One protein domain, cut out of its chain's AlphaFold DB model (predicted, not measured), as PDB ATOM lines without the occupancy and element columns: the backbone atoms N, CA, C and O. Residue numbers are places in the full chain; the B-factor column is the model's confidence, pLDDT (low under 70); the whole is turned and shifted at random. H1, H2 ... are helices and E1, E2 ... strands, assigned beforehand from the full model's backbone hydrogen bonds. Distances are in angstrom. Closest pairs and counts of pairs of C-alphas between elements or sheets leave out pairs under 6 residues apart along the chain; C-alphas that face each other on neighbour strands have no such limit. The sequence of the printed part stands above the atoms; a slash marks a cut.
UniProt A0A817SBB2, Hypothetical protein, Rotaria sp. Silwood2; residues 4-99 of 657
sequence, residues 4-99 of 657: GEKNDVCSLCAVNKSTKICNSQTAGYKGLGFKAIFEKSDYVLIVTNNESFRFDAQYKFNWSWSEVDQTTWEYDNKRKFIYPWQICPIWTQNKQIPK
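What this domain is: This is residues 4 to 99 of the 657 residues of the protein "Hypothetical protein" of Rotaria sp. Silwood2 (UniProt A0A817SBB2). Little regular structure: a loose, mostly looped domain, with an antiparallel hairpin E1-E2 and two short helices, H1 and H2, in its body, and helix H3 out at one end of the long axis. At the other end the loop of residues 22 to 27 sticks out. The 96 printed residues, with 35 in named elements, run H1 H2 E1 E2 H3, class mixed; the radius of gyration of the C-alphas is 16.3 A, the spans 50 by 33 by 27 A.

How they stand to each other: H1, residues 4 to 13, is close to but not clearly touching H2, residues 34 to 39; their closest C-alphas, of Leu 12 and Phe 34, are 6.7 A apart. E1, residues 43 to 48, and E2, residues 51 to 56, form a hairpin, N 44 and O 55 being 2.8 A apart, within hydrogen-bond range. Residues 53 to 54 of E2 also pair, antiparallel, with residues 90 to 91. H3, residues 70 to 76, is apart from H1, H2 and E1. H1 and H3 have every O i to N i+4 pair within range; H2 has 0 of 2, but 3 of 3 O i to N i+3.

Where its parts are: H1 spans 14.8 A from C-alpha 4 at (100.496, 145.810, 176.000), E1 16.8 A and E2 16.7 A; H3 ends at C-alpha 76, (129.573, 121.987, 193.048).

The domain as a whole: The farthest C-alphas, of Gln 25 and Tyr 75, are 49.9 A apart. The printed part has no cut; links H1 to H2 and E2 to H3 are long. The pLDDT is under 70 in 31 residues, among them 15 to 33.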
ATOM      1  N   GLY A   4      99.469 144.982 176.647       53.38
ATOM      2  CA  GLY A   4     100.496 145.810 176.000       53.38
ATOM      3  C   GLY A   4     101.678 146.137 176.921       53.38
ATOM      4  O   GLY A   4     102.827 145.935 176.538       53.38
ATOM      5  N   GLU A   5     101.405 146.530 178.169       63.00
ATOM      6  CA  GLU A   5     102.428 146.877 179.169       63.00
ATOM      7  C   GLU A   5     103.292 145.665 179.546       63.00
ATOM      8  O   GLU A   5     104.507 145.773 179.729       63.00
ATOM      9  N   LYS A   6     102.683 144.472 179.589       65.75
ATOM     10  CA  LYS A   6     103.398 143.216 179.852       65.75
ATOM     11  C   LYS A   6     104.449 142.922 178.776       65.75
ATOM     12  O   LYS A   6     105.560 142.504 179.105       65.75
ATOM     13  N   ASN A   7     104.131 143.174 177.505       67.56
ATOM     14  CA  ASN A   7     105.067 142.968 176.397       67.56
ATOM     15  C   ASN A   7     106.261 143.933 176.457       67.56
ATOM     16  O   ASN A   7     107.385 143.534 176.137       67.56
ATOM     17  N   ASP A   8     106.050 145.168 176.912       73.19
ATOM     18  CA  ASP A   8     107.116 146.159 177.067       73.19
ATOM     19  C   ASP A   8     108.061 145.807 178.221       73.19
ATOM     20  O   ASP A   8     109.281 145.809 178.039       73.19
ATOM     21  N   VAL A   9     107.525 145.398 179.378       76.19
ATOM     22  CA  VAL A   9     108.343 144.918 180.510       76.19
ATOM     23  C   VAL A   9     109.121 143.659 180.122       76.19
ATOM     24  O   VAL A   9     110.329 143.577 180.366       76.19
ATOM     25  N   CYS A  10     108.480 142.704 179.441       74.44
ATOM     26  CA  CYS A  10     109.169 141.531 178.901       74.44
ATOM     27  C   CYS A  10     110.286 141.925 177.924       74.44
ATOM     28  O   CYS A  10     111.360 141.325 177.960       74.44
ATOM     29  N   SER A  11     110.075 142.946 177.090       73.19
ATOM     30  CA  SER A  11     111.086 143.442 176.145       73.19
ATOM     31  C   SER A  11     112.269 144.123 176.844       73.19
ATOM     32  O   SER A  11     113.401 143.989 176.383       73.19
ATOM     33  N   LEU A  12     112.044 144.808 177.973       78.12
ATOM     34  CA  LEU A  12     113.116 145.379 178.800       78.12
ATOM     35  C   LEU A  12     113.983 144.289 179.451       78.12
ATOM     36  O   LEU A  12     115.206 144.433 179.527       78.12
ATOM     37  N   CYS A  13     113.360 143.185 179.875       80.50
ATOM     38  CA  CYS A  13     114.036 142.086 180.567       80.50
ATOM     39  C   CYS A  13     114.691 141.082 179.595       80.50
ATOM     40  O   CYS A  13     115.742 140.512 179.887       80.50
ATOM     41  N   ALA A  14     114.139 140.880 178.397       73.31
ATOM     42  CA  ALA A  14     114.618 139.872 177.450       73.31
ATOM     43  C   ALA A  14     116.026 140.161 176.896       73.31
ATOM     44  O   ALA A  14     116.397 141.293 176.585       73.31
ATOM     45  N   VAL A  15     116.843 139.118 176.735       62.66
ATOM     46  CA  VAL A  15     118.141 139.178 176.039       62.66
ATOM     47  C   VAL A  15     117.902 138.994 174.534       62.66
ATOM     48  O   VAL A  15     117.154 138.107 174.138       62.66
ATOM     49  N   ASN A  16     118.500 139.850 173.699       56.59
ATOM     50  CA  ASN A  16     118.434 139.800 172.228       56.59
ATOM     51  C   ASN A  16     117.040 139.921 171.569       56.59
ATOM     52  O   ASN A  16     116.908 139.643 170.381       56.59
ATOM     53  N   LYS A  17     116.007 140.399 172.278       51.62
ATOM     54  CA  LYS A  17     114.719 140.782 171.668       51.62
ATOM     55  C   LYS A  17     114.573 142.303 171.667       51.62
ATOM     56  O   LYS A  17     114.548 142.922 172.722       51.62
ATOM     57  N   SER A  18     114.485 142.908 170.482       52.09
ATOM     58  CA  SER A  18     114.219 144.342 170.312       52.09
ATOM     59  C   SER A  18     112.968 144.532 169.466       52.09
ATOM     60  O   SER A  18     112.943 144.176 168.291       52.09
ATOM     61  N   THR A  19     111.939 145.148 170.045       53.38
ATOM     62  CA  THR A  19     110.704 145.534 169.342       53.38
ATOM     63  C   THR A  19     110.913 146.709 168.375       53.38
ATOM     64  O   THR A  19     110.041 147.016 167.565       53.38
ATOM     65  N   LYS A  20     112.085 147.366 168.413       52.75
ATOM     66  CA  LYS A  20     112.387 148.596 167.656       52.75
ATOM     67  C   LYS A  20     112.968 148.362 166.258       52.75
ATOM     68  O   LYS A  20     113.151 149.328 165.524       52.75
ATOM     69  N   ILE A  21     113.262 147.114 165.883       49.28
ATOM     70  CA  ILE A  21     113.879 146.787 164.584       49.28
ATOM     71  C   ILE A  21     112.884 146.999 163.427       49.28
ATOM     72  O   ILE A  21     113.288 147.420 162.350       49.28
ATOM     73  N   CYS A  22     111.581 146.799 163.664       46.03
ATOM     74  CA  CYS A  22     110.562 146.786 162.604       46.03
ATOM     75  C   CYS A  22     109.589 147.982 162.613       46.03
ATOM     76  O   CYS A  22     108.710 148.043 161.760       46.03
ATOM     77  N   ASN A  23     109.700 148.928 163.556       53.88
ATOM     78  CA  ASN A  23     108.747 150.041 163.656       53.88
ATOM     79  C   ASN A  23     109.320 151.341 163.060       53.88
ATOM     80  O   ASN A  23     110.216 151.966 163.642       53.88
ATOM     81  N   SER A  24     108.759 151.766 161.925       50.38
ATOM     82  CA  SER A  24     109.103 153.004 161.210       50.38
ATOM     83  C   SER A  24     108.829 154.281 162.015       50.38
ATOM     84  O   SER A  24     109.476 155.295 161.773       50.38
ATOM     85  N   GLN A  25     107.945 154.229 163.018       50.50
ATOM     86  CA  GLN A  25     107.601 155.370 163.880       50.50
ATOM     87  C   GLN A  25     108.586 155.583 165.040       50.50
ATOM     88  O   GLN A  25     108.500 156.573 165.764       50.50
ATOM     89  N   THR A  26     109.534 154.666 165.259       55.84
ATOM     90  CA  THR A  26     110.513 154.819 166.345       55.84
ATOM     91  C   THR A  26     111.592 155.832 165.970       55.84
ATOM     92  O   THR A  26     112.184 155.754 164.893       55.84
ATOM     93  N   ALA A  27     111.883 156.777 166.864       54.78
ATOM     94  CA  ALA A  27     112.877 157.813 166.606       54.78
ATOM     95  C   ALA A  27     114.317 157.266 166.576       54.78
ATOM     96  O   ALA A  27     114.709 156.459 167.423       54.78
ATOM     97  N   GLY A  28     115.111 157.754 165.619       58.34
ATOM     98  CA  GLY A  28     116.521 157.402 165.451       58.34
ATOM     99  C   GLY A  28     116.767 156.036 164.793       58.34
ATOM    100  O   GLY A  28     115.907 155.153 164.743       58.34
ATOM    101  N   TYR A  29     117.981 155.869 164.267       63.88
ATOM    102  CA  TYR A  29     118.443 154.643 163.598       63.88
ATOM    103  C   TYR A  29     119.494 153.874 164.422       63.88
ATOM    104  O   TYR A  29     119.656 152.671 164.257       63.88
ATOM    105  N   LYS A  30     120.205 154.568 165.321       61.75
ATOM    106  CA  LYS A  30     121.091 153.991 166.338       61.75
ATOM    107  C   LYS A  30     120.346 154.055 167.668       61.75
ATOM    108  O   LYS A  30     120.130 155.140 168.207       61.75
ATOM    109  N   GLY A  31     119.950 152.917 168.223       57.34
ATOM    110  CA  GLY A  31     119.438 152.825 169.591       57.34
ATOM    111  C   GLY A  31     120.520 152.263 170.503       57.34
ATOM    112  O   GLY A  31     121.009 151.172 170.236       57.34
ATOM    113  N   LEU A  32     120.889 152.973 171.572       59.72
ATOM    114  CA  LEU A  32     121.443 152.283 172.736       59.72
ATOM    115  C   LEU A  32     120.258 151.523 173.336       59.72
ATOM    116  O   LEU A  32     119.228 152.128 173.649       59.72
ATOM    117  N   GLY A  33     120.342 150.194 173.374       67.38
ATOM    118  CA  GLY A  33     119.322 149.388 174.038       67.38
ATOM    119  C   GLY A  33     119.202 149.821 175.497       67.38
ATOM    120  O   GLY A  33     120.176 150.307 176.068       67.38
ATOM    121  N   PHE A  34     118.029 149.631 176.108       76.88
ATOM    122  CA  PHE A  34     117.797 149.970 177.519       76.88
ATOM    123  C   PHE A  34     118.952 149.507 178.423       76.88
ATOM    124  O   PHE A  34     119.424 150.267 179.257       76.88
ATOM    125  N   LYS A  35     119.491 148.314 178.150       79.06
ATOM    126  CA  LYS A  35     120.579 147.671 178.895       79.06
ATOM    127  C   LYS A  35     121.904 148.437 178.934       79.06
ATOM    128  O   LYS A  35     122.699 148.188 179.830       79.06
ATOM    129  N   ALA A  36     122.139 149.381 178.025       77.62
ATOM    130  CA  ALA A  36     123.339 150.218 178.063       77.62
ATOM    131  C   ALA A  36     123.410 151.092 179.329       77.62
ATOM    132  O   ALA A  36     124.492 151.489 179.747       77.62
ATOM    133  N   ILE A  37     122.269 151.366 179.976       80.56
ATOM    134  CA  ILE A  37     122.236 152.115 181.237       80.56
ATOM    135  C   ILE A  37     123.045 151.425 182.349       80.56
ATOM    136  O   ILE A  37     123.603 152.103 183.210       80.56
ATOM    137  N   PHE A  38     123.160 150.092 182.296       84.12
ATOM    138  CA  PHE A  38     123.849 149.289 183.304       84.12
ATOM    139  C   PHE A  38     125.375 149.405 183.235       84.12
ATOM    140  O   PHE A  38     126.049 149.029 184.182       84.12
ATOM    141  N   GLU A  39     125.935 149.976 182.162       80.25
ATOM    142  CA  GLU A  39     127.363 150.328 182.120       80.25
ATOM    143  C   GLU A  39     127.701 151.522 183.024       80.25
ATOM    144  O   GLU A  39     128.868 151.761 183.336       80.25
ATOM    145  N   LYS A  40     126.694 152.330 183.373       78.56
ATOM    146  CA  LYS A  40     126.863 153.588 184.113       78.56
ATOM    147  C   LYS A  40     126.133 153.611 185.444       78.56
ATOM    148  O   LYS A  40     126.425 154.486 186.255       78.56
ATOM    149  N   SER A  41     125.184 152.708 185.651       83.00
ATOM    150  CA  SER A  41     124.388 152.664 186.865       83.00
ATOM    151  C   SER A  41     124.139 151.235 187.308       83.00
ATOM    152  O   SER A  41     123.537 150.454 186.575       83.00
ATOM    153  N   ASP A  42     124.507 150.950 188.553       87.25
ATOM    154  CA  ASP A  42     124.182 149.709 189.259       87.25
ATOM    155  C   ASP A  42     122.739 149.699 189.802       87.25
ATOM    156  O   ASP A  42     122.300 148.731 190.419       87.25
ATOM    157  N   TYR A  43     121.995 150.790 189.588       85.25
ATOM    158  CA  TYR A  43     120.623 150.970 190.051       85.25
ATOM    159  C   TYR A  43     119.785 151.724 189.012       85.25
ATOM    160  O   TYR A  43     120.125 152.836 188.603       85.25
ATOM    161  N   VAL A  44     118.658 151.156 188.588       85.56
ATOM    162  CA  VAL A  44     117.754 151.767 187.602       85.56
ATOM    163  C   VAL A  44     116.324 151.581 188.057       85.56
ATOM    164  O   VAL A  44     115.853 150.456 188.136       85.56
ATOM    165  N   LEU A  45     115.613 152.675 188.309       82.69
ATOM    166  CA  LEU A  45     114.198 152.656 188.661       82.69
ATOM    167  C   LEU A  45     113.349 153.068 187.455       82.69
ATOM    168  O   LEU A  45     113.599 154.104 186.840       82.69
ATOM    169  N   ILE A  46     112.322 152.278 187.156       80.88
ATOM    170  CA  ILE A  46     111.303 152.567 186.149       80.88
ATOM    171  C   ILE A  46     109.971 152.766 186.865       80.88
ATOM    172  O   ILE A  46     109.551 151.935 187.668       80.88
ATOM    173  N   VAL A  47     109.306 153.873 186.554       72.69
ATOM    174  CA  VAL A  47     107.988 154.224 187.086       72.69
ATOM    175  C   VAL A  47     107.053 154.430 185.902       72.69
ATOM    176  O   VAL A  47     107.371 155.201 184.996       72.69
ATOM    177  N   THR A  48     105.919 153.739 185.897       69.62
ATOM    178  CA  THR A  48     104.865 153.891 184.888       69.62
ATOM    179  C   THR A  48     103.509 153.936 185.582       69.62
ATOM    180  O   THR A  48     103.152 153.024 186.323       69.62
ATOM    181  N   ASN A  49     102.743 155.011 185.379       70.19
ATOM    182  CA  ASN A  49     101.471 155.244 186.070       70.19
ATOM    183  C   ASN A  49     101.599 155.079 187.606       70.19
ATOM    184  O   ASN A  49     102.261 155.887 188.254       70.19
ATOM    185  N   ASN A  50     100.987 154.027 188.170       68.31
ATOM    186  CA  ASN A  50     101.005 153.681 189.600       68.31
ATOM    187  C   ASN A  50     101.918 152.487 189.933       68.31
ATOM    188  O   ASN A  50     101.956 152.038 191.079       68.31
ATOM    189  N   GLU A  51     102.618 151.946 188.941       75.25
ATOM    190  CA  GLU A  51     103.473 150.775 189.070       75.25
ATOM    191  C   GLU A  51     104.945 151.202 188.986       75.25
ATOM    192  O   GLU A  51     105.324 152.057 188.180       75.25
ATOM    193  N   SER A  52     105.804 150.618 189.823       79.00
ATOM    194  CA  SER A  52     107.242 150.868 189.731       79.00
ATOM    195  C   SER A  52     108.053 149.610 189.985       79.00
ATOM    196  O   SER A  52     107.699 148.763 190.807       79.00
ATOM    197  N   PHE A  53     109.159 149.484 189.269       87.50
ATOM    198  CA  PHE A  53     110.108 148.396 189.446       87.50
ATOM    199  C   PHE A  53     111.524 148.894 189.188       87.50
ATOM    200  O   PHE A  53     111.735 149.866 188.464       87.50
ATOM    201  N   ARG A  54     112.508 148.235 189.794       88.38
ATOM    202  CA  ARG A  54     113.917 148.602 189.673       88.38
ATOM    203  C   ARG A  54     114.788 147.430 189.253       88.38
ATOM    204  O   ARG A  54     114.431 146.282 189.481       88.38
ATOM    205  N   PHE A  55     115.952 147.737 188.710       90.38
ATOM    206  CA  PHE A  55     117.076 146.827 188.538       90.38
ATOM    207  C   PHE A  55     118.175 147.305 189.481       90.38
ATOM    208  O   PHE A  55     118.497 148.491 189.478       90.38
ATOM    209  N   ASP A  56     118.690 146.421 190.325       89.19
ATOM    210  CA  ASP A  56     119.540 146.792 191.457       89.19
ATOM    211  C   ASP A  56     120.611 145.717 191.659       89.19
ATOM    212  O   ASP A  56     120.296 144.579 192.014       89.19
ATOM    213  N   ALA A  57     121.871 146.072 191.401       88.12
ATOM    214  CA  ALA A  57     123.012 145.163 191.490       88.12
ATOM    215  C   ALA A  57     123.285 144.675 192.917       88.12
ATOM    216  O   ALA A  57     123.913 143.632 193.106       88.12
ATOM    217  N   GLN A  58     122.832 145.426 193.925       86.94
ATOM    218  CA  GLN A  58     123.031 145.100 195.336       86.94
ATOM    219  C   GLN A  58     121.867 144.286 195.911       86.94
ATOM    220  O   GLN A  58     121.947 143.801 197.045       86.94
ATOM    221  N   TYR A  59     120.786 144.111 195.146       86.56
ATOM    222  CA  TYR A  59     119.625 143.368 195.601       86.56
ATOM    223  C   TYR A  59     119.914 141.867 195.671       86.56
ATOM    224  O   TYR A  59     120.260 141.219 194.682       86.56
ATOM    225  N   LYS A  60     119.730 141.296 196.862       84.31
ATOM    226  CA  LYS A  60     119.850 139.856 197.097       84.31
ATOM    227  C   LYS A  60     118.516 139.189 196.789       84.31
ATOM    228  O   LYS A  60     117.575 139.299 197.571       84.31
ATOM    229  N   PHE A  61     118.434 138.524 195.642       84.00
ATOM    230  CA  PHE A  61     117.251 137.755 195.272       84.00
ATOM    231  C   PHE A  61     117.141 136.491 196.131       84.00
ATOM    232  O   PHE A  61     118.149 135.906 196.524       84.00
ATOM    233  N   ASN A  62     115.912 136.038 196.379       85.69
ATOM    234  CA  ASN A  62     115.692 134.720 196.964       85.69
ATOM    235  C   ASN A  62     116.166 133.641 195.980       85.69
ATOM    236  O   ASN A  62     115.849 133.690 194.786       85.69
ATOM    237  N   TRP A  63     116.924 132.668 196.484       84.75
ATOM    238  CA  TRP A  63     117.451 131.581 195.669       84.75
ATOM    239  C   TRP A  63     116.315 130.741 195.067       84.75
ATOM    240  O   TRP A  63     115.453 130.242 195.783       84.75
ATOM    241  N   SER A  64     116.305 130.627 193.740       82.19
ATOM    242  CA  SER A  64     115.283 129.898 192.964       82.19
ATOM    243  C   SER A  64     115.845 129.289 191.672       82.19
ATOM    244  O   SER A  64     115.097 128.879 190.790       82.19
ATOM    245  N   TRP A  65     117.175 129.243 191.543       83.19
ATOM    246  CA  TRP A  65     117.877 128.838 190.319       83.19
ATOM    247  C   TRP A  65     118.262 127.353 190.297       83.19
ATOM    248  O   TRP A  65     118.741 126.864 189.276       83.19
ATOM    249  N   SER A  66     118.082 126.651 191.418       85.88
ATOM    250  CA  SER A  66     118.371 125.228 191.595       85.88
ATOM    251  C   SER A  66     117.522 124.660 192.735       85.88
ATOM    252  O   SER A  66     117.060 125.414 193.593       85.88
ATOM    253  N   GLU A  67     117.355 123.337 192.759       85.19
ATOM    254  CA  GLU A  67     116.708 122.601 193.856       85.19
ATOM    255  C   GLU A  67     117.590 122.517 195.115       85.19
ATOM    256  O   GLU A  67     117.075 122.394 196.222       85.19
ATOM    257  N   VAL A  68     118.916 122.626 194.956       88.75
ATOM    258  CA  VAL A  68     119.877 122.739 196.071       88.75
ATOM    259  C   VAL A  68     120.091 124.198 196.457       88.75
ATOM    260  O   VAL A  68     119.931 125.076 195.611       88.75
ATOM    261  N   ASP A  69     120.473 124.476 197.706       89.69
ATOM    262  CA  ASP A  69     120.756 125.840 198.170       89.69
ATOM    263  C   ASP A  69     121.945 126.492 197.431       89.69
ATOM    264  O   ASP A  69     122.770 125.822 196.805       89.69
ATOM    265  N   GLN A  70     122.044 127.826 197.513       88.38
ATOM    266  CA  GLN A  70     123.082 128.599 196.821       88.38
ATOM    267  C   GLN A  70     124.502 128.136 197.179       88.38
ATOM    268  O   GLN A  70     125.347 128.034 196.292       88.38
ATOM    269  N   THR A  71     124.780 127.868 198.457       88.50
ATOM    270  CA  THR A  71     126.125 127.490 198.915       88.50
ATOM    271  C   THR A  71     126.558 126.140 198.353       88.50
ATOM    272  O   THR A  71     127.690 126.014 197.882       88.50
ATOM    273  N   THR A  72     125.647 125.170 198.323       89.69
ATOM    274  CA  THR A  72     125.876 123.850 197.727       89.69
ATOM    275  C   THR A  72     126.090 123.967 196.216       89.69
ATOM    276  O   THR A  72     127.081 123.468 195.685       89.69
ATOM    277  N   TRP A  73     125.241 124.731 195.521       92.75
ATOM    278  CA  TRP A  73     125.383 124.942 194.078       92.75
ATOM    279  C   TRP A  73     126.715 125.612 193.702       92.75
ATOM    280  O   TRP A  73     127.364 125.208 192.735       92.75
ATOM    281  N   GLU A  74     127.136 126.638 194.446       92.62
ATOM    282  CA  GLU A  74     128.391 127.356 194.190       92.62
ATOM    283  C   GLU A  74     129.622 126.472 194.416       92.62
ATOM    284  O   GLU A  74     130.597 126.574 193.661       92.62
ATOM    285  N   TYR A  75     129.565 125.589 195.420       92.69
ATOM    286  CA  TYR A  75     130.602 124.597 195.686       92.69
ATOM    287  C   TYR A  75     130.727 123.599 194.529       92.69
ATOM    288  O   TYR A  75     131.811 123.460 193.953       92.69
ATOM    289  N   ASP A  76     129.611 122.992 194.119       92.44
ATOM    290  CA  ASP A  76     129.573 121.987 193.048       92.44
ATOM    291  C   ASP A  76     130.047 122.558 191.704       92.44
ATOM    292  O   ASP A  76     130.758 121.902 190.940       92.44
ATOM    293  N   ASN A  77     129.707 123.821 191.428       90.50
ATOM    294  CA  ASN A  77     130.065 124.509 190.186       90.50
ATOM    295  C   ASN A  77     131.394 125.278 190.269       90.50
ATOM    296  O   ASN A  77     131.787 125.924 189.292       90.50
ATOM    297  N   LYS A  78     132.085 125.231 191.419       92.69
ATOM    298  CA  LYS A  78     133.366 125.914 191.688       92.69
ATOM    299  C   LYS A  78     133.363 127.395 191.291       92.69
ATOM    300  O   LYS A  78     134.361 127.924 190.798       92.69
ATOM    301  N   ARG A  79     132.231 128.077 191.478       91.12
ATOM    302  CA  ARG A  79     132.071 129.491 191.121       91.12
ATOM    303  C   ARG A  79     131.008 130.153 191.983       91.12
ATOM    304  O   ARG A  79     130.013 129.528 192.324       91.12
ATOM    305  N   LYS A  80     131.178 131.448 192.248       87.69
ATOM    306  CA  LYS A  80     130.131 132.261 192.878       87.69
ATOM    307  C   LYS A  80     129.022 132.563 191.878       87.69
ATOM    308  O   LYS A  80     129.300 132.871 190.715       87.69
ATOM    309  N   PHE A  81     127.776 132.497 192.323       85.38
ATOM    310  CA  PHE A  81     126.634 132.873 191.509       85.38
ATOM    311  C   PHE A  81     126.552 134.399 191.429       85.38
ATOM    312  O   PHE A  81     126.488 135.093 192.443       85.38
ATOM    313  N   ILE A  82     126.558 134.932 190.209       82.69
ATOM    314  CA  ILE A  82     126.340 136.357 189.960       82.69
ATOM    315  C   ILE A  82     124.898 136.510 189.503       82.69
ATOM    316  O   ILE A  82     124.525 136.006 188.443       82.69
ATOM    317  N   TYR A  83     124.090 137.204 190.306       85.19
ATOM    318  CA  TYR A  83     122.708 137.492 189.945       85.19
ATOM    319  C   TYR A  83     122.663 138.282 188.632       85.19
ATOM    320  O   TYR A  83     123.331 139.316 188.533       85.19
ATOM    321  N   PRO A  84     121.866 137.853 187.634       86.38
ATOM    322  CA  PRO A  84     121.699 138.581 186.380       86.38
ATOM    323  C   PRO A  84     120.747 139.774 186.582       86.38
ATOM    324  O   PRO A  84     119.699 139.889 185.949       86.38
ATOM    325  N   TRP A  85     121.099 140.664 187.509       89.06
ATOM    326  CA  TRP A  85     120.247 141.747 188.000       89.06
ATOM    327  C   TRP A  85     119.788 142.704 186.892       89.06
ATOM    328  O   TRP A  85     118.723 143.291 187.020       89.06
ATOM    329  N   GLN A  86     120.522 142.808 185.778       87.56
ATOM    330  CA  GLN A  86     120.186 143.631 184.606       87.56
ATOM    331  C   GLN A  86     118.930 143.165 183.847       87.56
ATOM    332  O   GLN A  86     118.434 143.871 182.968       87.56
ATOM    333  N   ILE A  87     118.439 141.956 184.124       86.69
ATOM    334  CA  ILE A  87     117.241 141.383 183.492       86.69
ATOM    335  C   ILE A  87     116.189 140.931 184.509       86.69
ATOM    336  O   ILE A  87     115.142 140.423 184.112       86.69
ATOM    337  N   CYS A  88     116.448 141.129 185.803       87.19
ATOM    338  CA  CYS A  88     115.568 140.728 186.894       87.19
ATOM    339  C   CYS A  88     114.909 141.971 187.515       87.19
ATOM    340  O   CYS A  88     115.514 142.608 188.379       87.19
ATOM    341  N   PRO A  89     113.688 142.343 187.088       88.44
ATOM    342  CA  PRO A  89     112.994 143.493 187.649       88.44
ATOM    343  C   PRO A  89     112.536 143.195 189.080       88.44
ATOM    344  O   PRO A  89     111.984 142.134 189.373       88.44
ATOM    345  N   ILE A  90     112.728 144.160 189.970       87.69
ATOM    346  CA  ILE A  90     112.334 144.099 191.376       87.69
ATOM    347  C   ILE A  90     111.175 145.059 191.570       87.69
ATOM    348  O   ILE A  90     111.339 146.279 191.453       87.69
ATOM    349  N   TRP A  91     110.000 144.524 191.890       86.38
ATOM    350  CA  TRP A  91     108.850 145.357 192.214       86.38
ATOM    351  C   TRP A  91     109.198 146.331 193.343       86.38
ATOM    352  O   TRP A  91     109.742 145.944 194.378       86.38
ATOM    353  N   THR A  92     108.932 147.613 193.120       78.31
ATOM    354  CA  THR A  92     109.309 148.689 194.034       78.31
ATOM    355  C   THR A  92     108.052 149.449 194.429       78.31
ATOM    356  O   THR A  92     107.200 149.760 193.601       78.31
ATOM    357  N   GLN A  93     107.892 149.721 195.722       73.31
ATOM    358  CA  GLN A  93     106.785 150.546 196.201       73.31
ATOM    359  C   GLN A  93     107.174 152.025 196.137       73.31
ATOM    360  O   GLN A  93     108.323 152.373 196.404       73.31
ATOM    361  N   ASN A  94     106.205 152.913 195.894       59.75
ATOM    362  CA  ASN A  94     106.433 154.361 195.739       59.75
ATOM    363  C   ASN A  94     107.206 155.025 196.898       59.75
ATOM    364  O   ASN A  94     107.854 156.050 196.704       59.75
ATOM    365  N   LYS A  95     107.184 154.442 198.105       60.47
ATOM    366  CA  LYS A  95     107.932 154.938 199.275       60.47
ATOM    367  C   LYS A  95     109.453 154.709 199.193       60.47
ATOM    368  O   LYS A  95     110.180 155.293 199.987       60.47
ATOM    369  N   GLN A  96     109.928 153.864 198.276       60.78
ATOM    370  CA  GLN A  96     111.332 153.436 198.153       60.78
ATOM    371  C   GLN A  96     112.100 154.164 197.036       60.78
ATOM    372  O   GLN A  96     113.231 153.797 196.731       60.78
ATOM    373  N   ILE A  97     111.496 155.181 196.414       58.81
ATOM    374  CA  ILE A  97     112.066 155.916 195.282       58.81
ATOM    375  C   ILE A  97     113.093 156.953 195.786       58.81
ATOM    376  O   ILE A  97     112.712 157.868 196.525       58.81
ATOM    377  N   PRO A  98     114.383 156.861 195.401       55.66
ATOM    378  CA  PRO A  98     115.393 157.853 195.777       55.66
ATOM    379  C   PRO A  98     115.091 159.234 195.169       55.66
ATOM    380  O   PRO A  98     114.754 159.348 193.994       55.66
ATOM    381  N   LYS A  99     115.247 160.305 195.960       53.22
ATOM    382  CA  LYS A  99     114.867 161.693 195.605       53.22
ATOM    383  C   LYS A  99     115.923 162.491 194.820       53.22
ATOM    384  O   LYS A  99     115.849 163.716 194.800       53.22
TER     385      LYS A  99